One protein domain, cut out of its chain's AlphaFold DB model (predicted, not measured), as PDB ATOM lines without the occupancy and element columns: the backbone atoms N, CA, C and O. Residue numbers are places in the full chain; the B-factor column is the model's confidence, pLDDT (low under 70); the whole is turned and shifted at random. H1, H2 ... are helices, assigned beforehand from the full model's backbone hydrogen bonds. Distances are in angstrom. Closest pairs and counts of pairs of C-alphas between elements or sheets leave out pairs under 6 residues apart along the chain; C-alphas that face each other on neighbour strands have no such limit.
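AT A GLANCE: This is residues 146 to 191 of the 192 residues of an uncharacterized protein of Paragonimus westermani (UniProt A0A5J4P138). Two helices meet near their ends in an open L, with H1 as the shorter arm and H2 as the longer, and the corner at Ile 164. Away from that corner the two arms stand free of each other. The printed part has 46 residues with two named helices, H1 then H2, and no named strand; the class is all helix. It is extended, with a radius of gyration of the C-alphas of 17.1 A and spans of 55 by 25 by 6 A.

IN THESE COORDINATES: H1 covers residues 146 to 163, 25.7 A from first to last C-alpha, and begins with C-alpha 146 at (30.858, 35.618, -24.690). H2 covers residues 165 to 189, 36.7 A long, from C-alpha 165 at (29.468, 5.769, -33.529) to C-alpha 189 at (63.552, 5.317, -46.994).

HOW THE PARTS SIT: H1 and H2 are close but not clearly touching; their closest C-alphas, those of Arg 162 and Arg 168, are 5.8 A apart. Their lines are about perpendicular, at 83 degrees. In H1 and H2 every O i to N i+4 pair is within hydrogen-bond range.

THE WHOLE: The C-alphas farthest apart, those of Glu 146 and Asn 191, are 54.9 A apart. The printed part has no cut, and the link from H1 to H2 is tight. The mean pLDDT of the printed part is 90.4; residues 187 to 191 are under 70.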
ATOM      1  N   GLU A 146      31.345  35.960 -23.354       92.44
ATOM      2  CA  GLU A 146      30.858  35.618 -24.690       92.44
ATOM      3  C   GLU A 146      31.889  34.792 -25.469       92.44
ATOM      4  O   GLU A 146      31.550  33.767 -26.066       92.44
ATOM      5  N   GLU A 147      33.161  35.202 -25.434       94.62
ATOM      6  CA  GLU A 147      34.255  34.469 -26.075       94.62
ATOM      7  C   GLU A 147      34.435  33.085 -25.453       94.62
ATOM      8  O   GLU A 147      34.509  32.079 -26.167       94.62
ATOM      9  N   ALA A 148      34.460  33.017 -24.119       93.44
ATOM     10  CA  ALA A 148      34.564  31.765 -23.390       93.44
ATOM     11  C   ALA A 148      33.374  30.846 -23.707       93.44
ATOM     12  O   ALA A 148      33.579  29.671 -24.020       93.44
ATOM     13  N   ALA A 149      32.144  31.376 -23.708       95.69
ATOM     14  CA  ALA A 149      30.946  30.622 -24.061       95.69
ATOM     15  C   ALA A 149      31.030  30.067 -25.487       95.69
ATOM     16  O   ALA A 149      30.796  28.875 -25.691       95.69
ATOM     17  N   ALA A 150      31.440  30.880 -26.463       96.38
ATOM     18  CA  ALA A 150      31.606  30.439 -27.844       96.38
ATOM     19  C   ALA A 150      32.643  29.310 -27.965       96.38
ATOM     20  O   ALA A 150      32.392  28.306 -28.639       96.38
ATOM     21  N   LYS A 151      33.787  29.422 -27.274       95.44
ATOM     22  CA  LYS A 151      34.830  28.381 -27.259       95.44
ATOM     23  C   LYS A 151      34.341  27.088 -26.612       95.44
ATOM     24  O   LYS A 151      34.542  26.016 -27.186       95.44
ATOM     25  N   ILE A 152      33.668  27.177 -25.464       96.00
ATOM     26  CA  ILE A 152      33.118  26.016 -24.752       96.00
ATOM     27  C   ILE A 152      32.044  25.331 -25.603       96.00
ATOM     28  O   ILE A 152      32.080  24.113 -25.774       96.00
ATOM     29  N   GLN A 153      31.123  26.093 -26.193       97.06
ATOM     30  CA  GLN A 153      30.066  25.557 -27.052       97.06
ATOM     31  C   GLN A 153      30.633  24.897 -28.313       97.06
ATOM     32  O   GLN A 153      30.201  23.803 -28.675       97.06
ATOM     33  N   ALA A 154      31.613  25.520 -28.975       96.94
ATOM     34  CA  ALA A 154      32.277  24.943 -30.142       96.94
ATOM     35  C   ALA A 154      32.993  23.631 -29.790       96.94
ATOM     36  O   ALA A 154      32.853  22.634 -30.504       96.94
ATOM     37  N   TYR A 155      33.709  23.613 -28.662       96.44
ATOM     38  CA  TYR A 155      34.353  22.408 -28.151       96.44
ATOM     39  C   TYR A 155      33.328  21.304 -27.871       96.44
ATOM     40  O   TYR A 155      33.496  20.181 -28.346       96.44
ATOM     41  N   TRP A 156      32.238  21.631 -27.170       97.12
ATOM     42  CA  TRP A 156      31.182  20.678 -26.832       97.12
ATOM     43  C   TRP A 156      30.530  20.080 -28.074       97.12
ATOM     44  O   TRP A 156      30.463  18.860 -28.181       97.12
ATOM     45  N   ARG A 157      30.146  20.904 -29.058       97.06
ATOM     46  CA  ARG A 157      29.606  20.426 -30.344       97.06
ATOM     47  C   ARG A 157      30.562  19.436 -31.007       97.06
ATOM     48  O   ARG A 157      30.138  18.364 -31.422       97.06
ATOM     49  N   GLY A 158      31.860  19.749 -31.029       95.69
ATOM     50  CA  GLY A 158      32.882  18.843 -31.551       95.69
ATOM     51  C   GLY A 158      32.974  17.522 -30.779       95.69
ATOM     52  O   GLY A 158      33.072  16.460 -31.391       95.69
ATOM     53  N   VAL A 159      32.925  17.560 -29.445       95.56
ATOM     54  CA  VAL A 159      32.912  16.354 -28.600       95.56
ATOM     55  C   VAL A 159      31.659  15.519 -28.852       95.56
ATOM     56  O   VAL A 159      31.768  14.306 -29.015       95.56
ATOM     57  N   THR A 160      30.486  16.147 -28.927       96.50
ATOM     58  CA  THR A 160      29.218  15.467 -29.201       96.50
ATOM     59  C   THR A 160      29.247  14.773 -30.558       96.50
ATOM     60  O   THR A 160      28.952  13.582 -30.622       96.50
ATOM     61  N   THR A 161      29.693  15.449 -31.621       94.62
ATOM     62  CA  THR A 161      29.814  14.839 -32.954       94.62
ATOM     63  C   THR A 161      30.764  13.640 -32.951       94.62
ATOM     64  O   THR A 161      30.471  12.624 -33.566       94.62
ATOM     65  N   ARG A 162      31.883  13.702 -32.220       91.94
ATOM     66  CA  ARG A 162      32.854  12.589 -32.132       91.94
ATOM     67  C   ARG A 162      32.365  11.401 -31.302       91.94
ATOM     68  O   ARG A 162      32.978  10.339 -31.357       91.94
ATOM     69  N   ARG A 163      31.303  11.568 -30.509       92.38
ATOM     70  CA  ARG A 163      30.666  10.461 -29.780       92.38
ATOM     71  C   ARG A 163      29.727   9.634 -30.661       92.38
ATOM     72  O   ARG A 163      29.403   8.518 -30.268       92.38
ATOM     73  N   ILE A 164      29.319  10.156 -31.819       96.25
ATOM     74  CA  ILE A 164      28.489   9.441 -32.796       96.25
ATOM     75  C   ILE A 164      29.278   8.219 -33.313       96.25
ATOM     76  O   ILE A 164      30.437   8.389 -33.713       96.25
ATOM     77  N   PRO A 165      28.715   6.996 -33.270       96.38
ATOM     78  CA  PRO A 165      29.468   5.769 -33.529       96.38
ATOM     79  C   PRO A 165      30.054   5.717 -34.943       96.38
ATOM     80  O   PRO A 165      31.224   5.371 -35.086       96.38
ATOM     81  N   GLU A 166      29.306   6.158 -35.953       96.19
ATOM     82  CA  GLU A 166      29.738   6.188 -37.354       96.19
ATOM     83  C   GLU A 166      30.922   7.148 -37.551       96.19
ATOM     84  O   GLU A 166      31.898   6.842 -38.237       96.19
ATOM     85  N   VAL A 167      30.878   8.314 -36.895       95.25
ATOM     86  CA  VAL A 167      31.975   9.295 -36.926       95.25
ATOM     87  C   VAL A 167      33.214   8.734 -36.233       95.25
ATOM     88  O   VAL A 167      34.334   8.935 -36.702       95.25
ATOM     89  N   ARG A 168      33.036   8.025 -35.115       94.69
ATOM     90  CA  ARG A 168      34.144   7.420 -34.371       94.69
ATOM     91  C   ARG A 168      34.814   6.300 -35.165       94.69
ATOM     92  O   ARG A 168      36.040   6.241 -35.183       94.69
ATOM     93  N   GLU A 169      34.035   5.458 -35.838       96.31
ATOM     94  CA  GLU A 169      34.551   4.412 -36.728       96.31
ATOM     95  C   GLU A 169      35.338   5.014 -37.898       96.31
ATOM     96  O   GLU A 169      36.466   4.602 -38.168       96.31
ATOM     97  N   LEU A 170      34.807   6.069 -38.526       96.62
ATOM     98  CA  LEU A 170      35.520   6.798 -39.573       96.62
ATOM     99  C   LEU A 170      36.847   7.388 -39.071       96.62
ATOM    100  O   LEU A 170      37.857   7.328 -39.773       96.62
ATOM    101  N   LEU A 171      36.870   7.956 -37.861       93.88
ATOM    102  CA  LEU A 171      38.089   8.506 -37.261       93.88
ATOM    103  C   LEU A 171      39.137   7.423 -36.980       93.88
ATOM    104  O   LEU A 171      40.322   7.655 -37.236       93.88
ATOM    105  N   GLU A 172      38.709   6.258 -36.497       96.00
ATOM    106  CA  GLU A 172      39.574   5.093 -36.286       96.00
ATOM    107  C   GLU A 172      40.173   4.623 -37.616       96.00
ATOM    108  O   GLU A 172      41.394   4.512 -37.751       96.00
ATOM    109  N   TRP A 173      39.341   4.473 -38.649       96.44
ATOM    110  CA  TRP A 173      39.804   4.132 -39.991       96.44
ATOM    111  C   TRP A 173      40.818   5.156 -40.526       96.44
ATOM    112  O   TRP A 173      41.898   4.791 -40.996       96.44
ATOM    113  N   GLN A 174      40.534   6.458 -40.392       96.25
ATOM    114  CA  GLN A 174      41.453   7.525 -40.809       96.25
ATOM    115  C   GLN A 174      42.775   7.503 -40.030       96.25
ATOM    116  O   GLN A 174      43.813   7.908 -40.566       96.25
ATOM    117  N   HIS A 175      42.758   7.101 -38.757       96.00
ATOM    118  CA  HIS A 175      43.963   6.934 -37.950       96.00
ATOM    119  C   HIS A 175      44.803   5.755 -38.458       96.00
ATOM    120  O   HIS A 175      45.992   5.927 -38.745       96.00
ATOM    121  N   GLN A 176      44.178   4.592 -38.658       96.38
ATOM    122  CA  GLN A 176      44.830   3.387 -39.176       96.38
ATOM    123  C   GLN A 176      45.424   3.609 -40.568       96.38
ATOM    124  O   GLN A 176      46.575   3.249 -40.817       96.38
ATOM    125  N   TRP A 177      44.691   4.285 -41.456       95.62
ATOM    126  CA  TRP A 177      45.165   4.617 -42.798       95.62
ATOM    127  C   TRP A 177      46.404   5.527 -42.769       95.62
ATOM    128  O   TRP A 177      47.385   5.279 -43.474       95.62
ATOM    129  N   ARG A 178      46.420   6.542 -41.889       95.62
ATOM    130  CA  ARG A 178      47.601   7.399 -41.675       95.62
ATOM    131  C   ARG A 178      48.797   6.614 -41.133       95.62
ATOM    132  O   ARG A 178      49.919   6.855 -41.574       95.62
ATOM    133  N   MET A 179      48.576   5.675 -40.213       94.44
ATOM    134  CA  MET A 179      49.640   4.814 -39.684       94.44
ATOM    135  C   MET A 179      50.203   3.877 -40.751       94.44
ATOM    136  O   MET A 179      51.422   3.755 -40.877       94.44
ATOM    137  N   TYR A 180      49.338   3.268 -41.560       94.00
ATOM    138  CA  TYR A 180      49.734   2.422 -42.682       94.00
ATOM    139  C   TYR A 180      50.613   3.181 -43.685       94.00
ATOM    140  O   TYR A 180      51.688   2.707 -44.056       94.00
ATOM    141  N   ASN A 181      50.206   4.394 -44.067       93.56
ATOM    142  CA  ASN A 181      50.973   5.220 -45.000       93.56
ATOM    143  C   ASN A 181      52.306   5.700 -44.418       93.56
ATOM    144  O   ASN A 181      53.306   5.688 -45.129       93.56
ATOM    145  N   ARG A 182      52.347   6.070 -43.130       91.06
ATOM    146  CA  ARG A 182      53.597   6.452 -42.455       91.06
ATOM    147  C   ARG A 182      54.595   5.291 -42.432       91.06
ATOM    148  O   ARG A 182      55.758   5.492 -42.751       91.06
ATOM    149  N   ARG A 183      54.139   4.071 -42.122       86.81
ATOM    150  CA  ARG A 183      54.984   2.862 -42.149       86.81
ATOM    151  C   ARG A 183      55.531   2.578 -43.547       86.81
ATOM    152  O   ARG A 183      56.711   2.291 -43.679       86.81
ATOM    153  N   LYS A 184      54.699   2.718 -44.585       80.69
ATOM    154  CA  LYS A 184      55.137   2.566 -45.981       80.69
ATOM    155  C   LYS A 184      56.222   3.558 -46.401       80.69
ATOM    156  O   LYS A 184      57.040   3.204 -47.242       80.69
ATOM    157  N   GLN A 185      56.196   4.787 -45.882       73.81
ATOM    158  CA  GLN A 185      57.226   5.790 -46.173       73.81
ATOM    159  C   GLN A 185      58.562   5.397 -45.541       73.81
ATOM    160  O   GLN A 185      59.534   5.263 -46.268       73.81
ATOM    161  N   VAL A 186      58.567   5.042 -44.251       74.19
ATOM    162  CA  VAL A 186      59.777   4.566 -43.553       74.19
ATOM    163  C   VAL A 186      60.414   3.380 -44.285       74.19
ATOM    164  O   VAL A 186      61.590   3.411 -44.615       74.19
ATOM    165  N   THR A 187      59.618   2.380 -44.673       67.81
ATOM    166  CA  THR A 187      60.144   1.217 -45.411       67.81
ATOM    167  C   THR A 187      60.668   1.536 -46.814       67.81
ATOM    168  O   THR A 187      61.330   0.697 -47.414       67.81
ATOM    169  N   LYS A 188      60.316   2.689 -47.396       65.00
ATOM    170  CA  LYS A 188      60.884   3.142 -48.674       65.00
ATOM    171  C   LYS A 188      62.209   3.866 -48.462       65.00
ATOM    172  O   LYS A 188      63.097   3.687 -49.283       65.00
ATOM    173  N   ASP A 189      62.326   4.615 -47.372       64.44
ATOM    174  CA  ASP A 189      63.552   5.317 -46.994       64.44
ATOM    175  C   ASP A 189      64.646   4.329 -46.535       64.44
ATOM    176  O   ASP A 189      65.814   4.548 -46.823       64.44
ATOM    177  N   ASP A 190      64.271   3.202 -45.914       61.97
ATOM    178  CA  ASP A 190      65.204   2.129 -45.513       61.97
ATOM    179  C   ASP A 190      65.711   1.262 -46.689       61.97
ATOM    180  O   ASP A 190      66.684   0.524 -46.550       61.97
ATOM    181  N   ASN A 191      65.022   1.299 -47.837       56.28
ATOM    182  CA  ASN A 191      65.335   0.500 -49.032       56.28
ATOM    183  C   ASN A 191      65.926   1.343 -50.181       56.28
ATOM    184  O   ASN A 191      66.040   0.836 -51.302       56.28
TER     185      ASN A 191